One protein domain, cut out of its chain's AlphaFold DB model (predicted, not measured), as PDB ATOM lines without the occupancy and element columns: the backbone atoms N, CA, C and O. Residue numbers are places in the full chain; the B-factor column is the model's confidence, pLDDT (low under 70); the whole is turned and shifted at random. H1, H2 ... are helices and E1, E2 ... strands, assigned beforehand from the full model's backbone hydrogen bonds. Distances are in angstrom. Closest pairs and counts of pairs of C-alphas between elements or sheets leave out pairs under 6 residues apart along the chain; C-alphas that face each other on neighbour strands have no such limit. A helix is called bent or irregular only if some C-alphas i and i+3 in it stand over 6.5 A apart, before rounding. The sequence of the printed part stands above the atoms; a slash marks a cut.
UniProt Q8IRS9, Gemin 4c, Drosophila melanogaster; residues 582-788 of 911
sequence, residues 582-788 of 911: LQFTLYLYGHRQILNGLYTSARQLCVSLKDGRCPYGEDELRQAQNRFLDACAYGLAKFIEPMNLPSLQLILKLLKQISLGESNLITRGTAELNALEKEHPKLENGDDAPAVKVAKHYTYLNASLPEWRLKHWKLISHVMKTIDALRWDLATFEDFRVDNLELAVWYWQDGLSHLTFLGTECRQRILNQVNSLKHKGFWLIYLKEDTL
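Overview. This is residues 582 to 788 of the 911 residues of the protein "Gemin 4c" of Drosophila melanogaster (UniProt Q8IRS9). The long helix H4 is the spine of an elongated bundle: H5 folds back beside one half of it as a long helical hairpin, while H3, H6 and H7 gather round the other half. H1, H2 and the small hairpin of E1 and E2 lie along one side, with H1 packed on H4, and H8 and H9 form a loosely placed pair on the opposite side, next to H6. The printed part has 207 residues with nine named helices and two named strands, in the order H1 H2 E1 E2 H3 H4 H5 H6 H7 H8 H9; the strands are antiparallel and the class is mostly helix. It is only just compact, close to loose, with a radius of gyration of the C-alphas of 20.0 A, and spans 70 by 36 by 26 A, only just elongated.

Arrangement. The sheet is the antiparallel hairpin of E1, residues 599 to 601, and E2, residues 604 to 606, with N 601 and O 604 within hydrogen-bond range at 2.9 A and N 606 and O 599 at 2.8 A. From E2 to H4, residues 645 to 679, the closest C-alphas are those of Leu 605 and Arg 668, 7.0 A apart. H4 touches H5, residues 690 to 711, closest at the C-alphas of Ile 666 and Ala 703, 5.8 A, at a shallow tilt of 25 degrees, opposite ways: a helical hairpin. H3, residues 618 to 640, forms another with H4, which it touches with residues 632 to 640 alone; their closest C-alphas are those of Phe 639 and Leu 648, 6.3 A. H6, residues 713 to 726, touches H3 at the C-alphas of Ala 633 and Leu 715, 4.7 A, the same way at a shallow tilt of 23 degrees. H7, residues 735 to 755, touches H4 at the C-alphas of Gln 649 and Asn 740, 5.5 A, at a steep tilt of 38 degrees. H6 and H7 are a helical hairpin, closest at the C-alphas of Leu 726 and Leu 741, 5.5 A. H3, H4, H5, H6 and H7 form a bundle, a group of helices in which each touches others of the group; of the 9 pairs of helices that touch in the whole printed part, 4 are at a shallow tilt, and the helix packing is part aligned, part crossed. H1, residues 582 to 589, touches H4 at the C-alphas of Leu 582 and Leu 654, 6.2 A. H2, residues 591 to 596, is close to H3 but not clearly touching, with the C-alphas of Arg 592 and Leu 621 6.7 A apart. H8, residues 760 to 772, is close to H6 but not clearly touching, at the C-alphas of Ser 717 and Gln 769, 7.1 A; H9, residues 776 to 783, stands likewise to H8, at Val 770 and Lys 776, 5.8 A between C-alphas. Every O i to N i+4 pair is within hydrogen-bond range in H1, H2, H3, H6, H8 and H9, against 30 of 31 in H4, 15 of 18 in H5 and 14 of 17 in H7.

Along the chain. H1 begins at C-alpha 582, (161.099, 170.149, 102.532). H4 is 50.7 A long, from C-alpha 645 at (160.705, 182.783, 110.578) to C-alpha 679 at (170.108, 156.087, 68.574). H3 measures 32.4 A, H5 31.8 A, H7 29.7 A, H6 19.8 A and H8 18.9 A. H5 has a kink of 30 degrees near residue 705 and is irregular, with C-alphas 703 and 706 7.0 A apart; H7 has a kink of 26 degrees near residue 749 and is only just irregular, with C-alphas 750 and 753 7.0 A apart. H9 ends at C-alpha 783, (165.938, 199.335, 88.797).

Size, cuts and confidence. The two C-alphas farthest apart, those of Glu 684 and Ala 731, are 73.1 A from each other. The printed part has no cut. The link from E2 to H3, 11 residues, is long; those from H4 to H5 and H6 to H7 are short but not tight. The mean pLDDT of the printed part is 87.9; residues 753 to 758 and 782 to 788 are under 70.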
ATOM      1  N   LEU A 582     160.438 169.464 103.649       93.92
ATOM      2  CA  LEU A 582     161.099 170.149 102.532       93.92
ATOM      3  C   LEU A 582     161.257 169.243 101.295       93.92
ATOM      4  O   LEU A 582     160.895 169.634 100.189       93.92
ATOM      5  N   GLN A 583     161.760 168.020 101.489       93.53
ATOM      6  CA  GLN A 583     161.984 167.077 100.391       93.53
ATOM      7  C   GLN A 583     160.672 166.524  99.825       93.53
ATOM      8  O   GLN A 583     160.541 166.380  98.612       93.53
ATOM      9  N   PHE A 584     159.691 166.229 100.682       95.02
ATOM     10  CA  PHE A 584     158.385 165.749 100.240       95.02
ATOM     11  C   PHE A 584     157.639 166.809  99.421       95.02
ATOM     12  O   PHE A 584     157.152 166.517  98.331       95.02
ATOM     13  N   THR A 585     157.608 168.052  99.903       95.26
ATOM     14  CA  THR A 585     156.944 169.169  99.226       95.26
ATOM     15  C   THR A 585     157.637 169.528  97.908       95.26
ATOM     16  O   THR A 585     156.956 169.863  96.943       95.26
ATOM     17  N   LEU A 586     158.961 169.355  97.800       94.56
ATOM     18  CA  LEU A 586     159.664 169.449  96.515       94.56
ATOM     19  C   LEU A 586     159.182 168.392  95.506       94.56
ATOM     20  O   LEU A 586     159.039 168.689  94.324       94.56
ATOM     21  N   TYR A 587     158.899 167.164  95.945       94.10
ATOM     22  CA  TYR A 587     158.341 166.141  95.057       94.10
ATOM     23  C   TYR A 587     156.886 166.423  94.671       94.10
ATOM     24  O   TYR A 587     156.499 166.133  93.543       94.10
ATOM     25  N   LEU A 588     156.095 167.049  95.552       95.18
ATOM     26  CA  LEU A 588     154.745 167.508  95.201       95.18
ATOM     27  C   LEU A 588     154.768 168.545  94.066       95.18
ATOM     28  O   LEU A 588     153.884 168.516  93.214       95.18
ATOM     29  N   TYR A 589     155.790 169.407  93.997       94.93
ATOM     30  CA  TYR A 589     155.978 170.318  92.859       94.93
ATOM     31  C   TYR A 589     156.155 169.553  91.539       94.93
ATOM     32  O   TYR A 589     155.494 169.850  90.549       94.93
ATOM     33  N   GLY A 590     157.009 168.524  91.544       92.00
ATOM     34  CA  GLY A 590     157.326 167.698  90.374       92.00
ATOM     35  C   GLY A 590     156.393 166.504  90.147       92.00
ATOM     36  O   GLY A 590     156.800 165.536  89.501       92.00
ATOM     37  N   HIS A 591     155.182 166.499  90.715       93.95
ATOM     38  CA  HIS A 591     154.342 165.299  90.732       93.95
ATOM     39  C   HIS A 591     153.955 164.814  89.330       93.95
ATOM     40  O   HIS A 591     153.970 163.609  89.095       93.95
ATOM     41  N   ARG A 592     153.662 165.716  88.380       93.36
ATOM     42  CA  ARG A 592     153.330 165.338  86.992       93.36
ATOM     43  C   ARG A 592     154.483 164.582  86.338       93.36
ATOM     44  O   ARG A 592     154.280 163.515  85.765       93.36
ATOM     45  N   GLN A 593     155.708 165.067  86.519       93.23
ATOM     46  CA  GLN A 593     156.910 164.404  86.028       93.23
ATOM     47  C   GLN A 593     157.120 163.047  86.715       93.23
ATOM     48  O   GLN A 593     157.382 162.060  86.032       93.23
ATOM     49  N   ILE A 594     156.962 162.963  88.043       92.66
ATOM     50  CA  ILE A 594     157.098 161.709  88.815       92.66
ATOM     51  C   ILE A 594     156.087 160.653  88.361       92.66
ATOM     52  O   ILE A 594     156.459 159.497  88.160       92.66
ATOM     53  N   LEU A 595     154.827 161.040  88.163       92.89
ATOM     54  CA  LEU A 595     153.758 160.134  87.739       92.89
ATOM     55  C   LEU A 595     153.887 159.703  86.272       92.89
ATOM     56  O   LEU A 595     153.481 158.590  85.934       92.89
ATOM     57  N   ASN A 596     154.516 160.523  85.424       91.74
ATOM     58  CA  ASN A 596     154.884 160.128  84.062       91.74
ATOM     59  C   ASN A 596     156.158 159.259  83.991       91.74
ATOM     60  O   ASN A 596     156.480 158.721  82.933       91.74
ATOM     61  N   GLY A 597     156.885 159.098  85.102       89.00
ATOM     62  CA  GLY A 597     158.057 158.224  85.188       89.00
ATOM     63  C   GLY A 597     159.391 158.926  85.448       89.00
ATOM     64  O   GLY A 597     160.424 158.402  85.047       89.00
ATOM     65  N   LEU A 598     159.418 160.087  86.107       88.90
ATOM     66  CA  LEU A 598     160.652 160.649  86.668       88.90
ATOM     67  C   LEU A 598     161.087 159.822  87.887       88.90
ATOM     68  O   LEU A 598     160.346 159.699  88.865       88.90
ATOM     69  N   TYR A 599     162.304 159.283  87.858       85.86
ATOM     70  CA  TYR A 599     162.882 158.538  88.979       85.86
ATOM     71  C   TYR A 599     164.381 158.794  89.114       85.86
ATOM     72  O   TYR A 599     165.030 159.344  88.228       85.86
ATOM     73  N   THR A 600     164.949 158.378  90.245       81.53
ATOM     74  CA  THR A 600     166.392 158.455  90.485       81.53
ATOM     75  C   THR A 600     166.987 157.054  90.427       81.53
ATOM     76  O   THR A 600     166.658 156.214  91.265       81.53
ATOM     77  N   SER A 601     167.896 156.808  89.483       76.29
ATOM     78  CA  SER A 601     168.665 155.562  89.378       76.29
ATOM     79  C   SER A 601     170.154 155.849  89.528       76.29
ATOM     80  O   SER A 601     170.666 156.802  88.953       76.29
ATOM     81  N   ALA A 602     170.861 155.071  90.354       73.18
ATOM     82  CA  ALA A 602     172.304 155.225  90.592       73.18
ATOM     83  C   ALA A 602     172.759 156.676  90.909       73.18
ATOM     84  O   ALA A 602     173.827 157.113  90.487       73.18
ATOM     85  N   ARG A 603     171.950 157.426  91.680       73.62
ATOM     86  CA  ARG A 603     172.148 158.859  92.016       73.62
ATOM     87  C   ARG A 603     172.054 159.825  90.824       73.62
ATOM     88  O   ARG A 603     172.423 160.990  90.957       73.62
ATOM     89  N   GLN A 604     171.546 159.369  89.686       77.34
ATOM     90  CA  GLN A 604     171.220 160.192  88.529       77.34
ATOM     91  C   GLN A 604     169.702 160.304  88.390       77.34
ATOM     92  O   GLN A 604     168.975 159.343  88.634       77.34
ATOM     93  N   LEU A 605     169.229 161.499  88.047       83.49
ATOM     94  CA  LEU A 605     167.828 161.743  87.724       83.49
ATOM     95  C   LEU A 605     167.582 161.260  86.290       83.49
ATOM     96  O   LEU A 605     168.256 161.750  85.385       83.49
ATOM     97  N   CYS A 606     166.661 160.314  86.121       85.36
ATOM     98  CA  CYS A 606     166.232 159.771  84.834       85.36
ATOM     99  C   CYS A 606     164.885 160.391  84.460       85.36
ATOM    100  O   CYS A 606     163.919 160.264  85.222       85.36
ATOM    101  N   VAL A 607     164.828 161.075  83.319       86.83
ATOM    102  CA  VAL A 607     163.659 161.851  82.887       86.83
ATOM    103  C   VAL A 607     162.867 161.052  81.859       86.83
ATOM    104  O   VAL A 607     163.330 160.818  80.756       86.83
ATOM    105  N   SER A 608     161.631 160.662  82.169       85.99
ATOM    106  CA  SER A 608     160.789 160.005  81.161       85.99
ATOM    107  C   SER A 608     160.390 160.996  80.059       85.99
ATOM    108  O   SER A 608     159.503 161.826  80.259       85.99
ATOM    109  N   LEU A 609     161.058 160.908  78.902       87.53
ATOM    110  CA  LEU A 609     160.784 161.687  77.683       87.53
ATOM    111  C   LEU A 609     159.836 160.955  76.716       87.53
ATOM    112  O   LEU A 609     159.959 161.061  75.497       87.53
ATOM    113  N   LYS A 610     158.912 160.170  77.264       87.47
ATOM    114  CA  LYS A 610     157.894 159.417  76.530       87.47
ATOM    115  C   LYS A 610     156.578 159.437  77.294       87.47
ATOM    116  O   LYS A 610     156.576 159.689  78.503       87.47
ATOM    117  N   ASP A 611     155.492 159.111  76.605       84.53
ATOM    118  CA  ASP A 611     154.187 158.934  77.235       84.53
ATOM    119  C   ASP A 611     154.265 157.758  78.218       84.53
ATOM    120  O   ASP A 611     154.451 156.595  77.843       84.53
ATOM    121  N   GLY A 612     154.234 158.087  79.507       83.72
ATOM    122  CA  GLY A 612     154.240 157.131  80.599       83.72
ATOM    123  C   GLY A 612     152.822 156.743  80.999       83.72
ATOM    124  O   GLY A 612     151.883 156.762  80.210       83.72
ATOM    125  N   ARG A 613     152.642 156.398  82.276       85.47
ATOM    126  CA  ARG A 613     151.319 156.023  82.808       85.47
ATOM    127  C   ARG A 613     150.382 157.219  83.022       85.47
ATOM    128  O   ARG A 613     149.177 157.033  83.169       85.47
ATOM    129  N   CYS A 614     150.931 158.428  83.089       89.37
ATOM    130  CA  CYS A 614     150.189 159.676  83.239       89.37
ATOM    131  C   CYS A 614     150.876 160.756  82.393       89.37
ATOM    132  O   CYS A 614     151.630 161.567  82.940       89.37
ATOM    133  N   PRO A 615     150.667 160.725  81.063       90.08
ATOM    134  CA  PRO A 615     151.143 161.787  80.190       90.08
ATOM    135  C   PRO A 615     150.496 163.118  80.586       90.08
ATOM    136  O   PRO A 615     149.417 163.155  81.182       90.08
ATOM    137  N   TYR A 616     151.180 164.213  80.281       92.63
ATOM    138  CA  TYR A 616     150.713 165.574  80.524       92.63
ATOM    139  C   TYR A 616     151.052 166.450  79.318       92.63
ATOM    140  O   TYR A 616     152.129 166.296  78.737       92.63
ATOM    141  N   GLY A 617     150.143 167.356  78.966       92.93
ATOM    142  CA  GLY A 617     150.375 168.433  78.016       92.93
ATOM    143  C   GLY A 617     150.813 169.723  78.713       92.93
ATOM    144  O   GLY A 617     151.169 169.743  79.899       92.93
ATOM    145  N   GLU A 618     150.810 170.817  77.951       94.40
ATOM    146  CA  GLU A 618     151.161 172.148  78.455       94.40
ATOM    147  C   GLU A 618     150.175 172.621  79.531       94.40
ATOM    148  O   GLU A 618     150.605 173.076  80.593       94.40
ATOM    149  N   ASP A 619     148.871 172.460  79.296       93.85
ATOM    150  CA  ASP A 619     147.827 172.972  80.184       93.85
ATOM    151  C   ASP A 619     147.816 172.260  81.539       93.85
ATOM    152  O   ASP A 619     147.805 172.922  82.583       93.85
ATOM    153  N   GLU A 620     147.908 170.925  81.566       91.96
ATOM    154  CA  GLU A 620     147.908 170.172  82.823       91.96
ATOM    155  C   GLU A 620     149.170 170.443  83.642       91.96
ATOM    156  O   GLU A 620     149.103 170.571  84.870       91.96
ATOM    157  N   LEU A 621     150.327 170.547  82.976       94.00
ATOM    158  CA  LEU A 621     151.592 170.846  83.639       94.00
ATOM    159  C   LEU A 621     151.605 172.272  84.197       94.00
ATOM    160  O   LEU A 621     152.004 172.493  85.345       94.00
ATOM    161  N   ARG A 622     151.129 173.242  83.412       94.41
ATOM    162  CA  ARG A 622     151.055 174.648  83.809       94.41
ATOM    163  C   ARG A 622     150.036 174.870  84.921       94.41
ATOM    164  O   ARG A 622     150.314 175.620  85.856       94.41
ATOM    165  N   GLN A 623     148.885 174.198  84.877       93.68
ATOM    166  CA  GLN A 623     147.893 174.241  85.952       93.68
ATOM    167  C   GLN A 623     148.452 173.634  87.246       93.68
ATOM    168  O   GLN A 623     148.322 174.240  88.312       93.68
ATOM    169  N   ALA A 624     149.125 172.481  87.157       93.30
ATOM    170  CA  ALA A 624     149.790 171.842  88.290       93.30
ATOM    171  C   ALA A 624     150.839 172.761  88.937       93.30
ATOM    172  O   ALA A 624     150.841 172.930  90.160       93.30
ATOM    173  N   GLN A 625     151.683 173.401  88.120       95.40
ATOM    174  CA  GLN A 625     152.668 174.372  88.586       95.40
ATOM    175  C   GLN A 625     151.983 175.570  89.255       95.40
ATOM    176  O   GLN A 625     152.310 175.904  90.390       95.40
ATOM    177  N   ASN A 626     150.998 176.187  88.596       95.15
ATOM    178  CA  ASN A 626     150.296 177.361  89.119       95.15
ATOM    179  C   ASN A 626     149.630 177.097  90.472       95.15
ATOM    180  O   ASN A 626     149.798 177.910  91.373       95.15
ATOM    181  N   ARG A 627     148.934 175.963  90.644       94.11
ATOM    182  CA  ARG A 627     148.313 175.597  91.932       94.11
ATOM    183  C   ARG A 627     149.356 175.476  93.044       94.11
ATOM    184  O   ARG A 627     149.167 176.003  94.133       94.11
ATOM    185  N   PHE A 628     150.495 174.849  92.753       96.02
ATOM    186  CA  PHE A 628     151.578 174.734  93.728       96.02
ATOM    187  C   PHE A 628     152.215 176.094  94.071       96.02
ATOM    188  O   PHE A 628     152.513 176.373  95.234       96.02
ATOM    189  N   LEU A 629     152.443 176.955  93.073       96.14
ATOM    190  CA  LEU A 629     153.016 178.287  93.296       96.14
ATOM    191  C   LEU A 629     152.040 179.212  94.037       96.14
ATOM    192  O   LEU A 629     152.483 179.990  94.885       96.14
ATOM    193  N   ASP A 630     150.736 179.071  93.787       95.78
ATOM    194  CA  ASP A 630     149.675 179.699  94.573       95.78
ATOM    195  C   ASP A 630     149.781 179.266  96.040       95.78
ATOM    196  O   ASP A 630     149.872 180.126  96.919       95.78
ATOM    197  N   ALA A 631     149.890 177.962  96.316       94.89
ATOM    198  CA  ALA A 631     150.088 177.433  97.668       94.89
ATOM    199  C   ALA A 631     151.327 178.026  98.364       94.89
ATOM    200  O   ALA A 631     151.271 178.404  99.537       94.89
ATOM    201  N   CYS A 632     152.450 178.164  97.645       96.08
ATOM    202  CA  CYS A 632     153.644 178.837  98.164       96.08
ATOM    203  C   CYS A 632     153.377 180.315  98.474       96.08
ATOM    204  O   CYS A 632     153.797 180.801  99.523       96.08
ATOM    205  N   ALA A 633     152.676 181.031  97.590       95.29
ATOM    206  CA  ALA A 633     152.330 182.435  97.787       95.29
ATOM    207  C   ALA A 633     151.425 182.633  99.015       95.29
ATOM    208  O   ALA A 633     151.684 183.523  99.827       95.29
ATOM    209  N   TYR A 634     150.422 181.768  99.195       95.06
ATOM    210  CA  TYR A 634     149.557 181.757 100.378       95.06
ATOM    211  C   TYR A 634     150.328 181.407 101.654       95.06
ATOM    212  O   TYR A 634     150.150 182.073 102.673       95.06
ATOM    213  N   GLY A 635     151.225 180.417 101.602       94.76
ATOM    214  CA  GLY A 635     152.104 180.071 102.722       94.76
ATOM    215  C   GLY A 635     152.991 181.245 103.143       94.76
ATOM    216  O   GLY A 635     153.049 181.586 104.325       94.76
ATOM    217  N   LEU A 636     153.620 181.933 102.181       95.92
ATOM    218  CA  LEU A 636     154.375 183.161 102.447       95.92
ATOM    219  C   LEU A 636     153.479 184.219 103.104       95.92
ATOM    220  O   LEU A 636     153.834 184.725 104.162       95.92
ATOM    221  N   ALA A 637     152.308 184.516 102.532       94.16
ATOM    222  CA  ALA A 637     151.371 185.495 103.090       94.16
ATOM    223  C   ALA A 637     151.013 185.190 104.555       94.16
ATOM    224  O   ALA A 637     151.139 186.062 105.415       94.16
ATOM    225  N   LYS A 638     150.645 183.934 104.834       94.26
ATOM    226  CA  LYS A 638     150.210 183.462 106.153       94.26
ATOM    227  C   LYS A 638     151.294 183.586 107.221       94.26
ATOM    228  O   LYS A 638     150.980 183.897 108.364       94.26
ATOM    229  N   PHE A 639     152.556 183.316 106.879       94.50
ATOM    230  CA  PHE A 639     153.653 183.309 107.853       94.50
ATOM    231  C   PHE A 639     154.407 184.641 107.962       94.50
ATOM    232  O   PHE A 639     155.137 184.831 108.935       94.50
ATOM    233  N   ILE A 640     154.222 185.569 107.015       92.71
ATOM    234  CA  ILE A 640     154.776 186.931 107.103       92.71
ATOM    235  C   ILE A 640     154.117 187.720 108.236       92.71
ATOM    236  O   ILE A 640     154.830 188.364 109.000       92.71
ATOM    237  N   GLU A 641     152.786 187.682 108.349       84.76
ATOM    238  CA  GLU A 641     152.031 188.474 109.333       84.76
ATOM    239  C   GLU A 641     152.445 188.188 110.792       84.76
ATOM    240  O   GLU A 641     152.811 189.138 111.487       84.76
ATOM    241  N   PRO A 642     152.515 186.923 111.257       91.12
ATOM    242  CA  PRO A 642     153.030 186.600 112.589       91.12
ATOM    243  C   PRO A 642     154.567 186.579 112.671       91.12
ATOM    244  O   PRO A 642     155.104 186.249 113.725       91.12
ATOM    245  N   MET A 643     155.291 186.864 111.577       90.93
ATOM    246  CA  MET A 643     156.751 186.708 111.478       90.93
ATOM    247  C   MET A 643     157.250 185.314 111.900       90.93
ATOM    248  O   MET A 643     158.241 185.170 112.614       90.93
ATOM    249  N   ASN A 644     156.596 184.253 111.417       93.25
ATOM    250  CA  ASN A 644     157.029 182.875 111.665       93.25
ATOM    251  C   ASN A 644     158.259 182.531 110.802       93.25
ATOM    252  O   ASN A 644     158.166 181.929 109.727       93.25
ATOM    253  N   LEU A 645     159.434 182.947 111.279       93.09
ATOM    254  CA  LEU A 645     160.705 182.783 110.578       93.09
ATOM    255  C   LEU A 645     161.038 181.315 110.237       93.09
ATOM    256  O   LEU A 645     161.508 181.086 109.119       93.09
ATOM    257  N   PRO A 646     160.793 180.306 111.103       93.69
ATOM    258  CA  PRO A 646     161.072 178.911 110.756       93.69
ATOM    259  C   PRO A 646     160.288 178.424 109.532       93.69
ATOM    260  O   PRO A 646     160.847 177.769 108.650       93.69
ATOM    261  N   SER A 647     159.001 178.767 109.448       94.12
ATOM    262  CA  SER A 647     158.143 178.352 108.332       94.12
ATOM    263  C   SER A 647     158.489 179.108 107.047       94.12
ATOM    264  O   SER A 647     158.613 178.494 105.986       94.12
ATOM    265  N   LEU A 648     158.763 180.415 107.145       95.08
ATOM    266  CA  LEU A 648     159.254 181.213 106.014       95.08
ATOM    267  C   LEU A 648     160.568 180.658 105.456       95.08
ATOM    268  O   LEU A 648     160.711 180.529 104.240       95.08
ATOM    269  N   GLN A 649     161.508 180.276 106.325       94.59
ATOM    270  CA  GLN A 649     162.789 179.718 105.900       94.59
ATOM    271  C   GLN A 649     162.606 178.466 105.037       94.59
ATOM    272  O   GLN A 649     163.291 178.304 104.026       94.59
ATOM    273  N   LEU A 650     161.699 177.573 105.433       94.66
ATOM    274  CA  LEU A 650     161.434 176.333 104.709       94.66
ATOM    275  C   LEU A 650     160.815 176.596 103.338       94.66
ATOM    276  O   LEU A 650     161.267 176.002 102.361       94.66
ATOM    277  N   ILE A 651     159.854 177.521 103.246       95.99
ATOM    278  CA  ILE A 651     159.243 177.900 101.963       95.99
ATOM    279  C   ILE A 651     160.287 178.549 101.040       95.99
ATOM    280  O   ILE A 651     160.380 178.203  99.865       95.99
ATOM    281  N   LEU A 652     161.144 179.428 101.563       95.28
ATOM    282  CA  LEU A 652     162.210 180.057 100.775       95.28
ATOM    283  C   LEU A 652     163.276 179.042 100.323       95.28
ATOM    284  O   LEU A 652     163.720 179.072  99.172       95.28
ATOM    285  N   LYS A 653     163.656 178.092 101.189       95.37
ATOM    286  CA  LYS A 653     164.534 176.964 100.825       95.37
ATOM    287  C   LYS A 653     163.898 176.076  99.754       95.37
ATOM    288  O   LYS A 653     164.606 175.651  98.844       95.37
ATOM    289  N   LEU A 654     162.591 175.825  99.834       95.71
ATOM    290  CA  LEU A 654     161.836 175.067  98.836       95.71
ATOM    291  C   LEU A 654     161.864 175.765  97.472       95.71
ATOM    292  O   LEU A 654     162.225 175.134  96.485       95.71
ATOM    293  N   LEU A 655     161.571 177.068  97.414       95.28
ATOM    294  CA  LEU A 655     161.620 177.856  96.174       95.28
ATOM    295  C   LEU A 655     163.009 177.816  95.515       95.28
ATOM    296  O   LEU A 655     163.130 177.644  94.300       95.28
ATOM    297  N   LYS A 656     164.070 177.883  96.326       92.97
ATOM    298  CA  LYS A 656     165.452 177.672  95.879       92.97
ATOM    299  C   LYS A 656     165.680 176.254  95.345       92.97
ATOM    300  O   LYS A 656     166.259 176.092  94.273       92.97
ATOM    301  N   GLN A 657     165.217 175.221  96.044       93.53
ATOM    302  CA  GLN A 657     165.355 173.837  95.576       93.53
ATOM    303  C   GLN A 657     164.562 173.552  94.298       93.53
ATOM    304  O   GLN A 657     165.036 172.777  93.474       93.53
ATOM    305  N   ILE A 658     163.419 174.210  94.098       94.83
ATOM    306  CA  ILE A 658     162.645 174.143  92.854       94.83
ATOM    307  C   ILE A 658     163.486 174.643  91.679       94.83
ATOM    308  O   ILE A 658     163.626 173.920  90.698       94.83
ATOM    309  N   SER A 659     164.125 175.812  91.805       92.46
ATOM    310  CA  SER A 659     164.982 176.349  90.733       92.46
ATOM    311  C   SER A 659     166.140 175.405  90.363       92.46
ATOM    312  O   SER A 659     166.423 175.181  89.187       92.46
ATOM    313  N   LEU A 660     166.761 174.767  91.363       91.46
ATOM    314  CA  LEU A 660     167.806 173.766  91.148       91.46
ATOM    315  C   LEU A 660     167.247 172.477  90.519       91.46
ATOM    316  O   LEU A 660     167.885 171.880  89.652       91.46
ATOM    317  N   GLY A 661     166.065 172.043  90.959       91.03
ATOM    318  CA  GLY A 661     165.359 170.877  90.432       91.03
ATOM    319  C   GLY A 661     165.001 171.038  88.957       91.03
ATOM    320  O   GLY A 661     165.285 170.139  88.171       91.03
ATOM    321  N   GLU A 662     164.478 172.202  88.572       93.75
ATOM    322  CA  GLU A 662     164.195 172.573  87.179       93.75
ATOM    323  C   GLU A 662     165.466 172.548  86.324       93.75
ATOM    324  O   GLU A 662     165.499 171.896  85.284       93.75
ATOM    325  N   SER A 663     166.552 173.182  86.782       92.29
ATOM    326  CA  SER A 663     167.826 173.182  86.048       92.29
ATOM    327  C   SER A 663     168.375 171.767  85.843       92.29
ATOM    328  O   SER A 663     168.887 171.449  84.765       92.29
ATOM    329  N   ASN A 664     168.269 170.904  86.858       91.33
ATOM    330  CA  ASN A 664     168.686 169.505  86.763       91.33
ATOM    331  C   ASN A 664     167.801 168.712  85.795       91.33
ATOM    332  O   ASN A 664     168.332 167.943  84.992       91.33
ATOM    333  N   LEU A 665     166.480 168.918  85.846       92.30
ATOM    334  CA  LEU A 665     165.506 168.301  84.944       92.30
ATOM    335  C   LEU A 665     165.801 168.664  83.484       92.30
ATOM    336  O   LEU A 665     165.880 167.774  82.643       92.30
ATOM    337  N   ILE A 666     166.051 169.945  83.197       93.69
ATOM    338  CA  ILE A 666     166.372 170.440  81.849       93.69
ATOM    339  C   ILE A 666     167.703 169.868  81.356       93.69
ATOM    340  O   ILE A 666     167.780 169.348  80.242       93.69
ATOM    341  N   THR A 667     168.751 169.916  82.187       93.77
ATOM    342  CA  THR A 667     170.085 169.409  81.815       93.77
ATOM    343  C   THR A 667     170.036 167.914  81.493       93.77
ATOM    344  O   THR A 667     170.620 167.470  80.506       93.77
ATOM    345  N   ARG A 668     169.325 167.130  82.314       92.43
ATOM    346  CA  ARG A 668     169.189 165.680  82.130       92.43
ATOM    347  C   ARG A 668     168.280 165.330  80.959       92.43
ATOM    348  O   ARG A 668     168.694 164.527  80.135       92.43
ATOM    349  N   GLY A 669     167.131 165.994  80.820       92.17
ATOM    350  CA  GLY A 669     166.248 165.826  79.665       92.17
ATOM    351  C   GLY A 669     166.960 166.140  78.347       92.17
ATOM    352  O   GLY A 669     166.899 165.355  77.411       92.17
ATOM    353  N   THR A 670     167.754 167.213  78.296       93.74
ATOM    354  CA  THR A 670     168.554 167.546  77.102       93.74
ATOM    355  C   THR A 670     169.614 166.477  76.810       93.74
ATOM    356  O   THR A 670     169.836 166.121  75.656       93.74
ATOM    357  N   ALA A 671     170.275 165.937  77.839       92.08
ATOM    358  CA  ALA A 671     171.263 164.872  77.665       92.08
ATOM    359  C   ALA A 671     170.635 163.558  77.162       92.08
ATOM    360  O   ALA A 671     171.215 162.912  76.290       92.08
ATOM    361  N   GLU A 672     169.463 163.185  77.683       90.92
ATOM    362  CA  GLU A 672     168.711 162.002  77.247       90.92
ATOM    363  C   GLU A 672     168.143 162.176  75.832       90.92
ATOM    364  O   GLU A 672     168.265 161.262  75.020       90.92
ATOM    365  N   LEU A 673     167.633 163.363  75.485       92.35
ATOM    366  CA  LEU A 673     167.213 163.689  74.120       92.35
ATOM    367  C   LEU A 673     168.378 163.557  73.129       92.35
ATOM    368  O   LEU A 673     168.236 162.902  72.101       92.35
ATOM    369  N   ASN A 674     169.553 164.102  73.461       92.28
ATOM    370  CA  ASN A 674     170.750 163.991  72.620       92.28
ATOM    371  C   ASN A 674     171.231 162.538  72.450       92.28
ATOM    372  O   ASN A 674     171.881 162.219  71.454       92.28
ATOM    373  N   ALA A 675     170.991 161.668  73.435       90.49
ATOM    374  CA  ALA A 675     171.279 160.242  73.314       90.49
ATOM    375  C   ALA A 675     170.261 159.562  72.385       90.49
ATOM    376  O   ALA A 675     170.660 158.861  71.458       90.49
ATOM    377  N   LEU A 676     168.971 159.862  72.560       89.91
ATOM    378  CA  LEU A 676     167.883 159.337  71.735       89.91
ATOM    379  C   LEU A 676     168.017 159.749  70.258       89.91
ATOM    380  O   LEU A 676     167.805 158.929  69.372       89.91
ATOM    381  N   GLU A 677     168.423 160.991  69.977       90.24
ATOM    382  CA  GLU A 677     168.694 161.478  68.614       90.24
ATOM    383  C   GLU A 677     169.875 160.755  67.941       90.24
ATOM    384  O   GLU A 677     169.915 160.647  66.715       90.24
ATOM    385  N   LYS A 678     170.842 160.247  68.721       90.10
ATOM    386  CA  LYS A 678     171.954 159.435  68.198       90.10
ATOM    387  C   LYS A 678     171.537 157.994  67.918       90.10
ATOM    388  O   LYS A 678     172.050 157.397  66.977       90.10
ATOM    389  N   GLU A 679     170.648 157.443  68.739       88.27
ATOM    390  CA  GLU A 679     170.108 156.087  68.574       88.27
ATOM    391  C   GLU A 679     169.083 156.010  67.434       88.27
ATOM    392  O   GLU A 679     169.030 155.016  66.711       88.27
ATOM    393  N   HIS A 680     168.311 157.081  67.232       86.02
ATOM    394  CA  HIS A 680     167.292 157.200  66.195       86.02
ATOM    395  C   HIS A 680     167.598 158.380  65.260       86.02
ATOM    396  O   HIS A 680     167.025 159.463  65.432       86.02
ATOM    397  N   PRO A 681     168.482 158.191  64.260       78.04
ATOM    398  CA  PRO A 681     168.725 159.212  63.251       78.04
ATOM    399  C   PRO A 681     167.437 159.555  62.491       78.04
ATOM    400  O   PRO A 681     166.477 158.780  62.467       78.04
ATOM    401  N   LYS A 682     167.420 160.737  61.868       84.02
ATOM    402  CA  LYS A 682     166.281 161.219  61.076       84.02
ATOM    403  C   LYS A 682     165.857 160.183  60.035       84.02
ATOM    404  O   LYS A 682     166.701 159.546  59.406       84.02
ATOM    405  N   LEU A 683     164.546 160.046  59.862       77.40
ATOM    406  CA  LEU A 683     163.938 159.203  58.840       77.40
ATOM    407  C   LEU A 683     164.349 159.688  57.439       77.40
ATOM    408  O   LEU A 683     164.771 160.833  57.266       77.40
ATOM    409  N   GLU A 684     164.201 158.839  56.420       74.26
ATOM    410  CA  GLU A 684     164.593 159.161  55.034       74.26
ATOM    411  C   GLU A 684     163.908 160.425  54.481       74.26
ATOM    412  O   GLU A 684     164.458 161.112  53.624       74.26
ATOM    413  N   ASN A 685     162.736 160.782  55.014       78.30
ATOM    414  CA  ASN A 685     161.999 162.003  54.677       78.30
ATOM    415  C   ASN A 685     162.510 163.272  55.402       78.30
ATOM    416  O   ASN A 685     161.945 164.346  55.212       78.30
ATOM    417  N   GLY A 686     163.555 163.169  56.229       80.75
ATOM    418  CA  GLY A 686     164.117 164.270  57.019       80.75
ATOM    419  C   GLY A 686     163.398 164.546  58.344       80.75
ATOM    420  O   GLY A 686     163.862 165.402  59.108       80.75
ATOM    421  N   ASP A 687     162.318 163.821  58.640       82.11
ATOM    422  CA  ASP A 687     161.593 163.946  59.900       82.11
ATOM    423  C   ASP A 687     162.324 163.246  61.044       82.11
ATOM    424  O   ASP A 687     162.967 162.207  60.885       82.11
ATOM    425  N   ASP A 688     162.158 163.789  62.247       85.64
ATOM    426  CA  ASP A 688     162.554 163.092  63.463       85.64
ATOM    427  C   ASP A 688     161.723 161.810  63.643       85.64
ATOM    428  O   ASP A 688     160.517 161.786  63.367       85.64
ATOM    429  N   ALA A 689     162.351 160.750  64.157       85.59
ATOM    430  CA  ALA A 689     161.637 159.536  64.538       85.59
ATOM    431  C   ALA A 689     160.505 159.862  65.541       85.59
ATOM    432  O   ALA A 689     160.670 160.769  66.363       85.59
ATOM    433  N   PRO A 690     159.375 159.126  65.549       86.77
ATOM    434  CA  PRO A 690     158.252 159.404  66.451       86.77
ATOM    435  C   PRO A 690     158.662 159.529  67.928       86.77
ATOM    436  O   PRO A 690     158.224 160.450  68.612       86.77
ATOM    437  N   ALA A 691     159.579 158.672  68.394       86.90
ATOM    438  CA  ALA A 691     160.126 158.737  69.751       86.90
ATOM    439  C   ALA A 691     160.883 160.050  70.025       86.90
ATOM    440  O   ALA A 691     160.730 160.644  71.090       86.90
ATOM    441  N   VAL A 692     161.654 160.538  69.048       89.86
ATOM    442  CA  VAL A 692     162.378 161.813  69.135       89.86
ATOM    443  C   VAL A 692     161.403 162.991  69.125       89.86
ATOM    444  O   VAL A 692     161.591 163.927  69.899       89.86
ATOM    445  N   LYS A 693     160.323 162.943  68.328       90.48
ATOM    446  CA  LYS A 693     159.271 163.979  68.333       90.48
ATOM    447  C   LYS A 693     158.620 164.116  69.718       90.48
ATOM    448  O   LYS A 693     158.536 165.227  70.242       90.48
ATOM    449  N   VAL A 694     158.236 162.998  70.341       91.01
ATOM    450  CA  VAL A 694     157.671 162.980  71.708       91.01
ATOM    451  C   VAL A 694     158.693 163.487  72.735       91.01
ATOM    452  O   VAL A 694     158.375 164.335  73.571       91.01
ATOM    453  N   ALA A 695     159.953 163.056  72.635       91.48
ATOM    454  CA  ALA A 695     161.009 163.492  73.546       91.48
ATOM    455  C   ALA A 695     161.342 164.988  73.426       91.48
ATOM    456  O   ALA A 695     161.589 165.649  74.443       91.48
ATOM    457  N   LYS A 696     161.296 165.548  72.208       93.16
ATOM    458  CA  LYS A 696     161.419 166.993  71.955       93.16
ATOM    459  C   LYS A 696     160.284 167.765  72.610       93.16
ATOM    460  O   LYS A 696     160.548 168.779  73.252       93.16
ATOM    461  N   HIS A 697     159.055 167.261  72.506       93.37
ATOM    462  CA  HIS A 697     157.897 167.871  73.149       93.37
ATOM    463  C   HIS A 697     158.056 167.930  74.678       93.37
ATOM    464  O   HIS A 697     158.009 169.016  75.252       93.37
ATOM    465  N   TYR A 698     158.367 166.811  75.344       93.67
ATOM    466  CA  TYR A 698     158.587 166.806  76.799       93.67
ATOM    467  C   TYR A 698     159.782 167.662  77.238       93.67
ATOM    468  O   TYR A 698     159.721 168.334  78.270       93.67
ATOM    469  N   THR A 699     160.868 167.674  76.462       93.25
ATOM    470  CA  THR A 699     162.018 168.549  76.741       93.25
ATOM    471  C   THR A 699     161.629 170.027  76.643       93.25
ATOM    472  O   THR A 699     162.013 170.805  77.515       93.25
ATOM    473  N   TYR A 700     160.814 170.407  75.653       94.40
ATOM    474  CA  TYR A 700     160.275 171.764  75.507       94.40
ATOM    475  C   TYR A 700     159.376 172.166  76.688       94.40
ATOM    476  O   TYR A 700     159.564 173.238  77.271       94.40
ATOM    477  N   LEU A 701     158.455 171.288  77.100       94.28
ATOM    478  CA  LEU A 701     157.594 171.531  78.263       94.28
ATOM    479  C   LEU A 701     158.426 171.756  79.537       94.28
ATOM    480  O   LEU A 701     158.230 172.737  80.253       94.28
ATOM    481  N   ASN A 702     159.416 170.894  79.787       94.01
ATOM    482  CA  ASN A 702     160.293 171.008  80.956       94.01
ATOM    483  C   ASN A 702     161.188 172.260  80.911       94.01
ATOM    484  O   ASN A 702     161.444 172.862  81.955       94.01
ATOM    485  N   ALA A 703     161.636 172.678  79.722       93.85
ATOM    486  CA  ALA A 703     162.405 173.909  79.526       93.85
ATOM    487  C   ALA A 703     161.587 175.181  79.799       93.85
ATOM    488  O   ALA A 703     162.164 176.209  80.155       93.85
ATOM    489  N   SER A 704     160.259 175.104  79.686       93.94
ATOM    490  CA  SER A 704     159.350 176.236  79.901       93.94
ATOM    491  C   SER A 704     159.037 176.498  81.384       93.94
ATOM    492  O   SER A 704     158.658 177.613  81.752       93.94
ATOM    493  N   LEU A 705     159.256 175.512  82.269       94.18
ATOM    494  CA  LEU A 705     158.943 175.604  83.705       94.18
ATOM    495  C   LEU A 705     159.547 176.835  84.412       94.18
ATOM    496  O   LEU A 705     158.793 177.516  85.119       94.18
ATOM    497  N   PRO A 706     160.847 177.178  84.246       92.55
ATOM    498  CA  PRO A 706     161.427 178.337  84.922       92.55
ATOM    499  C   PRO A 706     160.779 179.649  84.481       92.55
ATOM    500  O   PRO A 706     160.526 180.524  85.308       92.55
ATOM    501  N   GLU A 707     160.476 179.781  83.188       89.39
ATOM    502  CA  GLU A 707     159.843 180.974  82.634       89.39
ATOM    503  C   GLU A 707     158.428 181.155  83.192       89.39
ATOM    504  O   GLU A 707     158.073 182.250  83.633       89.39
ATOM    505  N   TRP A 708     157.630 180.085  83.226       92.15
ATOM    506  CA  TRP A 708     156.280 180.119  83.789       92.15
ATOM    507  C   TRP A 708     156.289 180.468  85.280       92.15
ATOM    508  O   TRP A 708     155.542 181.354  85.705       92.15
ATOM    509  N   ARG A 709     157.199 179.870  86.062       92.35
ATOM    510  CA  ARG A 709     157.374 180.190  87.487       92.35
ATOM    511  C   ARG A 709     157.737 181.657  87.703       92.35
ATOM    512  O   ARG A 709     157.174 182.308  88.582       92.35
ATOM    513  N   LEU A 710     158.650 182.196  86.899       87.94
ATOM    514  CA  LEU A 710     159.098 183.590  86.988       87.94
ATOM    515  C   LEU A 710     158.096 184.603  86.409       87.94
ATOM    516  O   LEU A 710     158.275 185.805  86.599       87.94
ATOM    517  N   LYS A 711     157.033 184.141  85.740       87.95
ATOM    518  CA  LYS A 711     155.878 184.944  85.298       87.95
ATOM    519  C   LYS A 711     154.700 184.903  86.275       87.95
ATOM    520  O   LYS A 711     153.735 185.651  86.107       87.95
ATOM    521  N   HIS A 712     154.752 184.049  87.293       91.30
ATOM    522  CA  HIS A 712     153.625 183.806  88.180       91.30
ATOM    523  C   HIS A 712     153.440 184.948  89.206       91.30
ATOM    524  O   HIS A 712     154.127 185.040  90.227       91.30
ATOM    525  N   TRP A 713     152.483 185.843  88.929       90.75
ATOM    526  CA  TRP A 713     152.315 187.120  89.640       90.75
ATOM    527  C   TRP A 713     152.067 186.992  91.148       90.75
ATOM    528  O   TRP A 713     152.644 187.757  91.924       90.75
ATOM    529  N   LYS A 714     151.227 186.045  91.588       92.80
ATOM    530  CA  LYS A 714     150.896 185.892  93.016       92.80
ATOM    531  C   LYS A 714     152.146 185.579  93.840       92.80
ATOM    532  O   LYS A 714     152.356 186.218  94.871       92.80
ATOM    533  N   LEU A 715     153.002 184.676  93.361       93.72
ATOM    534  CA  LEU A 715     154.292 184.373  93.986       93.72
ATOM    535  C   LEU A 715     155.221 185.586  93.980       93.72
ATOM    536  O   LEU A 715     155.731 185.941  95.036       93.72
ATOM    537  N   ILE A 716     155.402 186.248  92.830       90.25
ATOM    538  CA  ILE A 716     156.247 187.454  92.697       90.25
ATOM    539  C   ILE A 716     155.851 188.502  93.738       90.25
ATOM    540  O   ILE A 716     156.685 188.940  94.530       90.25
ATOM    541  N   SER A 717     154.565 188.859  93.784       91.80
ATOM    542  CA  SER A 717     154.027 189.833  94.733       91.80
ATOM    543  C   SER A 717     154.314 189.431  96.184       91.80
ATOM    544  O   SER A 717     154.756 190.264  96.976       91.80
ATOM    545  N   HIS A 718     154.098 188.164  96.550       93.93
ATOM    546  CA  HIS A 718     154.332 187.708  97.921       93.93
ATOM    547  C   HIS A 718     155.814 187.624  98.275       93.93
ATOM    548  O   HIS A 718     156.159 188.060  99.362       93.93
ATOM    549  N   VAL A 719     156.696 187.203  97.365       93.28
ATOM    550  CA  VAL A 719     158.154 187.251  97.574       93.28
ATOM    551  C   VAL A 719     158.620 188.692  97.797       93.28
ATOM    552  O   VAL A 719     159.385 188.946  98.725       93.28
ATOM    553  N   MET A 720     158.120 189.658  97.016       91.94
ATOM    554  CA  MET A 720     158.437 191.078  97.216       91.94
ATOM    555  C   MET A 720     157.983 191.576  98.595       91.94
ATOM    556  O   MET A 720     158.746 192.256  99.285       91.94
ATOM    557  N   LYS A 721     156.767 191.205  99.021       92.78
ATOM    558  CA  LYS A 721     156.248 191.509 100.364       92.78
ATOM    559  C   LYS A 721     157.066 190.819 101.459       92.78
ATOM    560  O   LYS A 721     157.357 191.454 102.465       92.78
ATOM    561  N   THR A 722     157.489 189.567 101.265       94.27
ATOM    562  CA  THR A 722     158.354 188.837 102.203       94.27
ATOM    563  C   THR A 722     159.700 189.535 102.350       94.27
ATOM    564  O   THR A 722     160.128 189.776 103.472       94.27
ATOM    565  N   ILE A 723     160.346 189.913 101.241       93.70
ATOM    566  CA  ILE A 723     161.612 190.658 101.265       93.70
ATOM    567  C   ILE A 723     161.428 191.960 102.037       93.70
ATOM    568  O   ILE A 723     162.226 192.234 102.926       93.70
ATOM    569  N   ASP A 724     160.386 192.740 101.729       93.04
ATOM    570  CA  ASP A 724     160.108 194.016 102.397       93.04
ATOM    571  C   ASP A 724     159.853 193.856 103.898       93.04
ATOM    572  O   ASP A 724     160.364 194.640 104.694       93.04
ATOM    573  N   ALA A 725     159.108 192.822 104.284       92.88
ATOM    574  CA  ALA A 725     158.774 192.537 105.670       92.88
ATOM    575  C   ALA A 725     159.980 191.994 106.457       92.88
ATOM    576  O   ALA A 725     160.141 192.314 107.633       92.88
ATOM    577  N   LEU A 726     160.869 191.222 105.824       94.08
ATOM    578  CA  LEU A 726     162.088 190.698 106.449       94.08
ATOM    579  C   LEU A 726     163.189 191.757 106.616       94.08
ATOM    580  O   LEU A 726     164.110 191.534 107.404       94.08
ATOM    581  N   ARG A 727     163.095 192.917 105.948       92.72
ATOM    582  CA  ARG A 727     163.998 194.055 106.195       92.72
ATOM    583  C   ARG A 727     163.924 194.478 107.659       92.72
ATOM    584  O   ARG A 727     162.845 194.674 108.211       92.72
ATOM    585  N   TRP A 728     165.087 194.629 108.267       92.48
ATOM    586  CA  TRP A 728     165.261 194.954 109.675       92.48
ATOM    587  C   TRP A 728     165.699 196.413 109.850       92.48
ATOM    588  O   TRP A 728     165.935 197.126 108.875       92.48
ATOM    589  N   ASP A 729     165.770 196.860 111.099       90.93
ATOM    590  CA  ASP A 729     166.492 198.058 111.514       90.93
ATOM    591  C   ASP A 729     167.331 197.751 112.767       90.93
ATOM    592  O   ASP A 729     167.317 196.632 113.284       90.93
ATOM    593  N   LEU A 730     168.089 198.731 113.264       91.18
ATOM    594  CA  LEU A 730     168.967 198.534 114.424       91.18
ATOM    595  C   LEU A 730     168.225 198.075 115.693       91.18
ATOM    596  O   LEU A 730     168.849 197.467 116.559       91.18
ATOM    597  N   ALA A 731     166.924 198.347 115.822       89.98
ATOM    598  CA  ALA A 731     166.131 197.911 116.967       89.98
ATOM    599  C   ALA A 731     165.589 196.482 116.793       89.98
ATOM    600  O   ALA A 731     165.440 195.778 117.787       89.98
ATOM    601  N   THR A 732     165.334 196.035 115.557       90.29
ATOM    602  CA  THR A 732     164.703 194.732 115.257       90.29
ATOM    603  C   THR A 732     165.647 193.701 114.625       90.29
ATOM    604  O   THR A 732     165.182 192.789 113.935       90.29
ATOM    605  N   PHE A 733     166.961 193.888 114.737       93.06
ATOM    606  CA  PHE A 733     167.942 192.985 114.135       93.06
ATOM    607  C   PHE A 733     167.932 191.605 114.806       93.06
ATOM    608  O   PHE A 733     168.089 191.503 116.022       93.06
ATOM    609  N   GLU A 734     167.833 190.559 113.986       92.09
ATOM    610  CA  GLU A 734     167.938 189.154 114.380       92.09
ATOM    611  C   GLU A 734     168.657 188.376 113.272       92.09
ATOM    612  O   GLU A 734     168.216 188.414 112.121       92.09
ATOM    613  N   ASP A 735     169.723 187.638 113.600       90.69
ATOM    614  CA  ASP A 735     170.523 186.889 112.612       90.69
ATOM    615  C   ASP A 735     169.643 185.963 111.746       90.69
ATOM    616  O   ASP A 735     169.730 185.973 110.519       90.69
ATOM    617  N   PHE A 736     168.706 185.237 112.368       92.25
ATOM    618  CA  PHE A 736     167.818 184.299 111.671       92.25
ATOM    619  C   PHE A 736     166.862 184.986 110.680       92.25
ATOM    620  O   PHE A 736     166.532 184.436 109.625       92.25
ATOM    621  N   ARG A 737     166.442 186.221 110.982       93.93
ATOM    622  CA  ARG A 737     165.642 187.044 110.068       93.93
ATOM    623  C   ARG A 737     166.463 187.474 108.856       93.93
ATOM    624  O   ARG A 737     165.944 187.457 107.740       93.93
ATOM    625  N   VAL A 738     167.734 187.824 109.062       93.22
ATOM    626  CA  VAL A 738     168.657 188.197 107.977       93.22
ATOM    627  C   VAL A 738     168.982 187.004 107.082       93.22
ATOM    628  O   VAL A 738     169.004 187.161 105.863       93.22
ATOM    629  N   ASP A 739     169.137 185.807 107.645       92.96
ATOM    630  CA  ASP A 739     169.321 184.577 106.864       92.96
ATOM    631  C   ASP A 739     168.118 184.296 105.948       92.96
ATOM    632  O   ASP A 739     168.273 183.926 104.781       92.96
ATOM    633  N   ASN A 740     166.897 184.511 106.448       94.45
ATOM    634  CA  ASN A 740     165.688 184.393 105.633       94.45
ATOM    635  C   ASN A 740     165.611 185.480 104.559       94.45
ATOM    636  O   ASN A 740     165.226 185.196 103.424       94.45
ATOM    637  N   LEU A 741     165.994 186.714 104.896       95.15
ATOM    638  CA  LEU A 741     166.067 187.808 103.932       95.15
ATOM    639  C   LEU A 741     167.048 187.471 102.804       95.15
ATOM    640  O   LEU A 741     166.722 187.672 101.638       95.15
ATOM    641  N   GLU A 742     168.211 186.914 103.140       93.57
ATOM    642  CA  GLU A 742     169.222 186.470 102.181       93.57
ATOM    643  C   GLU A 742     168.665 185.407 101.226       93.57
ATOM    644  O   GLU A 742     168.822 185.535 100.015       93.57
ATOM    645  N   LEU A 743     167.936 184.407 101.735       93.68
ATOM    646  CA  LEU A 743     167.292 183.397 100.886       93.68
ATOM    647  C   LEU A 743     166.263 184.006  99.922       93.68
ATOM    648  O   LEU A 743     166.222 183.624  98.751       93.68
ATOM    649  N   ALA A 744     165.449 184.947 100.402       93.65
ATOM    650  CA  ALA A 744     164.426 185.603  99.592       93.65
ATOM    651  C   ALA A 744     165.036 186.521  98.521       93.65
ATOM    652  O   ALA A 744     164.621 186.477  97.362       93.65
ATOM    653  N   VAL A 745     166.045 187.316  98.889       91.59
ATOM    654  CA  VAL A 745     166.780 188.187  97.962       91.59
ATOM    655  C   VAL A 745     167.511 187.361  96.911       91.59
ATOM    656  O   VAL A 745     167.452 187.703  95.736       91.59
ATOM    657  N   TRP A 746     168.141 186.254  97.302       89.98
ATOM    658  CA  TRP A 746     168.836 185.372  96.369       89.98
ATOM    659  C   TRP A 746     167.874 184.769  95.337       89.98
ATOM    660  O   TRP A 746     168.125 184.858  94.138       89.98
ATOM    661  N   TYR A 747     166.720 184.260  95.787       90.80
ATOM    662  CA  TYR A 747     165.671 183.777  94.883       90.80
ATOM    663  C   TYR A 747     165.173 184.873  93.926       90.80
ATOM    664  O   TYR A 747     164.957 184.619  92.743       90.80
ATOM    665  N   TRP A 748     165.006 186.100  94.429       88.10
ATOM    666  CA  TRP A 748     164.609 187.240  93.607       88.10
ATOM    667  C   TRP A 748     165.666 187.603  92.557       88.10
ATOM    668  O   TRP A 748     165.331 187.815  91.391       88.10
ATOM    669  N   GLN A 749     166.937 187.673  92.958       84.97
ATOM    670  CA  GLN A 749     168.046 188.069  92.092       84.97
ATOM    671  C   GLN A 749     168.269 187.088  90.941       84.97
ATOM    672  O   GLN A 749     168.472 187.535  89.814       84.97
ATOM    673  N   ASP A 750     168.142 185.783  91.189       82.41
ATOM    674  CA  ASP A 750     168.223 184.763  90.136       82.41
ATOM    675  C   ASP A 750     167.140 184.957  89.053       82.41
ATOM    676  O   ASP A 750     167.355 184.637  87.884       82.41
ATOM    677  N   GLY A 751     165.989 185.539  89.411       76.75
ATOM    678  CA  GLY A 751     164.902 185.859  88.481       76.75
ATOM    679  C   GLY A 751     165.033 187.205  87.755       76.75
ATOM    680  O   GLY A 751     164.308 187.438  86.785       76.75
ATOM    681  N   LEU A 752     165.933 188.101  88.183       72.15
ATOM    682  CA  LEU A 752     166.038 189.465  87.636       72.15
ATOM    683  C   LEU A 752     166.351 189.486  86.136       72.15
ATOM    684  O   LEU A 752     165.838 190.347  85.420       72.15
ATOM    685  N   SER A 753     167.150 188.533  85.648       69.80
ATOM    686  CA  SER A 753     167.452 188.386  84.218       69.80
ATOM    687  C   SER A 753     166.170 188.235  83.393       69.80
ATOM    688  O   SER A 753     166.016 188.896  82.368       69.80
ATOM    689  N   HIS A 754     165.197 187.466  83.885       67.91
ATOM    690  CA  HIS A 754     163.921 187.228  83.215       67.91
ATOM    691  C   HIS A 754     162.996 188.445  83.224       67.91
ATOM    692  O   HIS A 754     162.287 188.669  82.243       67.91
ATOM    693  N   LEU A 755     163.044 189.289  84.265       68.77
ATOM    694  CA  LEU A 755     162.246 190.525  84.320       68.77
ATOM    695  C   LEU A 755     162.539 191.462  83.134       68.77
ATOM    696  O   LEU A 755     161.648 192.178  82.667       68.77
ATOM    697  N   THR A 756     163.768 191.422  82.603       69.22
ATOM    698  CA  THR A 756     164.167 192.190  81.408       69.22
ATOM    699  C   THR A 756     163.543 191.680  80.104       69.22
ATOM    700  O   THR A 756     163.520 192.416  79.119       69.22
ATOM    701  N   PHE A 757     162.944 190.488  80.110       67.47
ATOM    702  CA  PHE A 757     162.198 189.913  78.985       67.47
ATOM    703  C   PHE A 757     160.677 189.959  79.188       67.47
ATOM    704  O   PHE A 757     159.919 189.743  78.245       67.47
ATOM    705  N   LEU A 758     160.204 190.268  80.402       69.38
ATOM    706  CA  LEU A 758     158.773 190.398  80.676       69.38
ATOM    707  C   LEU A 758     158.165 191.608  79.957       69.38
ATOM    708  O   LEU A 758     158.791 192.668  79.860       69.38
ATOM    709  N   GLY A 759     156.918 191.441  79.503       72.38
ATOM    710  CA  GLY A 759     156.128 192.485  78.853       72.38
ATOM    711  C   GLY A 759     155.912 193.720  79.735       72.38
ATOM    712  O   GLY A 759     156.035 193.675  80.963       72.38
ATOM    713  N   THR A 760     155.571 194.837  79.093       78.23
ATOM    714  CA  THR A 760     155.380 196.153  79.732       78.23
ATOM    715  C   THR A 760     154.376 196.118  80.885       78.23
ATOM    716  O   THR A 760     154.613 196.737  81.921       78.23
ATOM    717  N   GLU A 761     153.304 195.335  80.754       79.74
ATOM    718  CA  GLU A 761     152.269 195.198  81.779       79.74
ATOM    719  C   GLU A 761     152.815 194.628  83.100       79.74
ATOM    720  O   GLU A 761     152.585 195.191  84.170       79.74
ATOM    721  N   CYS A 762     153.594 193.543  83.047       75.05
ATOM    722  CA  CYS A 762     154.141 192.919  84.253       75.05
ATOM    723  C   CYS A 762     155.132 193.855  84.962       75.05
ATOM    724  O   CYS A 762     155.102 193.988  86.187       75.05
ATOM    725  N   ARG A 763     155.946 194.593  84.195       76.18
ATOM    726  CA  ARG A 763     156.833 195.623  84.754       76.18
ATOM    727  C   ARG A 763     156.052 196.722  85.463       76.18
ATOM    728  O   ARG A 763     156.455 197.141  86.547       76.18
ATOM    729  N   GLN A 764     154.923 197.152  84.899       82.02
ATOM    730  CA  GLN A 764     154.061 198.138  85.544       82.02
ATOM    731  C   GLN A 764     153.475 197.604  86.854       82.02
ATOM    732  O   GLN A 764     153.480 198.318  87.857       82.02
ATOM    733  N   ARG A 765     153.039 196.337  86.890       84.95
ATOM    734  CA  ARG A 765     152.566 195.694  88.127       84.95
ATOM    735  C   ARG A 765     153.658 195.649  89.199       84.95
ATOM    736  O   ARG A 765     153.389 196.004  90.343       84.95
ATOM    737  N   ILE A 766     154.894 195.299  88.831       83.58
ATOM    738  CA  ILE A 766     156.047 195.317  89.749       83.58
ATOM    739  C   ILE A 766     156.294 196.733  90.280       83.58
ATOM    740  O   ILE A 766     156.423 196.908  91.488       83.58
ATOM    741  N   LEU A 767     156.317 197.755  89.418       81.77
ATOM    742  CA  LEU A 767     156.507 199.150  89.839       81.77
ATOM    743  C   LEU A 767     155.398 199.625  90.785       81.77
ATOM    744  O   LEU A 767     155.683 200.258  91.803       81.77
ATOM    745  N   ASN A 768     154.144 199.277  90.487       86.07
ATOM    746  CA  ASN A 768     153.006 199.571  91.354       86.07
ATOM    747  C   ASN A 768     153.168 198.889  92.722       86.07
ATOM    748  O   ASN A 768     152.987 199.537  93.754       86.07
ATOM    749  N   GLN A 769     153.592 197.620  92.744       87.39
ATOM    750  CA  GLN A 769     153.869 196.896  93.983       87.39
ATOM    751  C   GLN A 769     155.010 197.555  94.764       87.39
ATOM    752  O   GLN A 769     154.836 197.809  95.951       87.39
ATOM    753  N   VAL A 770     156.129 197.914  94.122       85.58
ATOM    754  CA  VAL A 770     157.264 198.611  94.765       85.58
ATOM    755  C   VAL A 770     156.819 199.905  95.447       85.58
ATOM    756  O   VAL A 770     157.271 200.199  96.553       85.58
ATOM    757  N   ASN A 771     155.914 200.664  94.825       83.72
ATOM    758  CA  ASN A 771     155.402 201.910  95.400       83.72
ATOM    759  C   ASN A 771     154.568 201.703  96.675       83.72
ATOM    760  O   ASN A 771     154.475 202.630  97.479       83.72
ATOM    761  N   SER A 772     154.009 200.506  96.879       87.62
ATOM    762  CA  SER A 772     153.271 200.136  98.097       87.62
ATOM    763  C   SER A 772     154.158 199.618  99.240       87.62
ATOM    764  O   SER A 772     153.696 199.522 100.373       87.62
ATOM    765  N   LEU A 773     155.422 199.278  98.964       88.52
ATOM    766  CA  LEU A 773     156.335 198.677  99.941       88.52
ATOM    767  C   LEU A 773     157.013 199.732 100.831       88.52
ATOM    768  O   LEU A 773     157.356 200.834 100.382       88.52
ATOM    769  N   LYS A 774     157.285 199.373 102.091       86.68
ATOM    770  CA  LYS A 774     157.896 200.269 103.089       86.68
ATOM    771  C   LYS A 774     159.346 200.614 102.732       86.68
ATOM    772  O   LYS A 774     159.768 201.767 102.862       86.68
ATOM    773  N   HIS A 775     160.111 199.645 102.231       84.08
ATOM    774  CA  HIS A 775     161.542 199.761 101.936       84.08
ATOM    775  C   HIS A 775     161.823 199.898 100.431       84.08
ATOM    776  O   HIS A 775     162.776 199.325  99.897       84.08
ATOM    777  N   LYS A 776     161.037 200.731  99.733       81.80
ATOM    778  CA  LYS A 776     161.163 201.019  98.287       81.80
ATOM    779  C   LYS A 776     162.575 201.392  97.800       81.80
ATOM    780  O   LYS A 776     162.882 201.232  96.624       81.80
ATOM    781  N   GLY A 777     163.440 201.887  98.691       75.75
ATOM    782  CA  GLY A 777     164.808 202.302  98.364       75.75
ATOM    783  C   GLY A 777     165.664 201.188  97.757       75.75
ATOM    784  O   GLY A 777     166.360 201.443  96.780       75.75
ATOM    785  N   PHE A 778     165.569 199.956  98.267       76.89
ATOM    786  CA  PHE A 778     166.310 198.815  97.711       76.89
ATOM    787  C   PHE A 778     165.863 198.473  96.294       76.89
ATOM    788  O   PHE A 778     166.683 198.310  95.397       76.89
ATOM    789  N   TRP A 779     164.553 198.449  96.076       76.75
ATOM    790  CA  TRP A 779     163.951 198.160  94.780       76.75
ATOM    791  C   TRP A 779     164.349 199.185  93.714       76.75
ATOM    792  O   TRP A 779     164.669 198.820  92.586       76.75
ATOM    793  N   LEU A 780     164.408 200.468  94.082       71.49
ATOM    794  CA  LEU A 780     164.843 201.536  93.181       71.49
ATOM    795  C   LEU A 780     166.319 201.413  92.775       71.49
ATOM    796  O   LEU A 780     166.651 201.773  91.650       71.49
ATOM    797  N   ILE A 781     167.187 200.891  93.649       70.29
ATOM    798  CA  ILE A 781     168.616 200.684  93.347       70.29
ATOM    799  C   ILE A 781     168.806 199.576  92.315       70.29
ATOM    800  O   ILE A 781     169.654 199.712  91.438       70.29
ATOM    801  N   TYR A 782     168.020 198.501  92.396       64.73
ATOM    802  CA  TYR A 782     168.058 197.435  91.391       64.73
ATOM    803  C   TYR A 782     167.520 197.890  90.030       64.73
ATOM    804  O   TYR A 782     167.944 197.369  89.005       64.73
ATOM    805  N   LEU A 783     166.600 198.859  90.016       60.43
ATOM    806  CA  LEU A 783     165.938 199.335  88.797       60.43
ATOM    807  C   LEU A 783     166.625 200.543  88.138       60.43
ATOM    808  O   LEU A 783     166.367 200.818  86.968       60.43
ATOM    809  N   LYS A 784     167.455 201.301  88.865       58.69
ATOM    810  CA  LYS A 784     168.144 202.500  88.361       58.69
ATOM    811  C   LYS A 784     169.602 202.489  88.816       58.69
ATOM    812  O   LYS A 784     169.879 202.694  89.995       58.69
ATOM    813  N   GLU A 785     170.523 202.316  87.870       47.73
ATOM    814  CA  GLU A 785     171.950 202.061  88.132       47.73
ATOM    815  C   GLU A 785     172.725 203.179  88.866       47.73
ATOM    816  O   GLU A 785     173.865 202.935  89.249       47.73
ATOM    817  N   ASP A 786     172.159 204.364  89.156       51.46
ATOM    818  CA  ASP A 786     173.013 205.519  89.496       51.46
ATOM    819  C   ASP A 786     172.457 206.559  90.500       51.46
ATOM    820  O   ASP A 786     172.327 207.747  90.204       51.46
ATOM    821  N   THR A 787     172.121 206.156  91.737       55.20
ATOM    822  CA  THR A 787     171.482 207.088  92.709       55.20
ATOM    823  C   THR A 787     172.131 207.251  94.091       55.20
ATOM    824  O   THR A 787     171.666 208.064  94.889       55.20
ATOM    825  N   LEU A 788     173.247 206.588  94.406       60.93
ATOM    826  CA  LEU A 788     173.824 206.652  95.763       60.93
ATOM    827  C   LEU A 788     174.847 207.793  95.928       60.93
ATOM    828  O   LEU A 788     176.054 207.579  95.752       60.93
TER     829      LEU A 788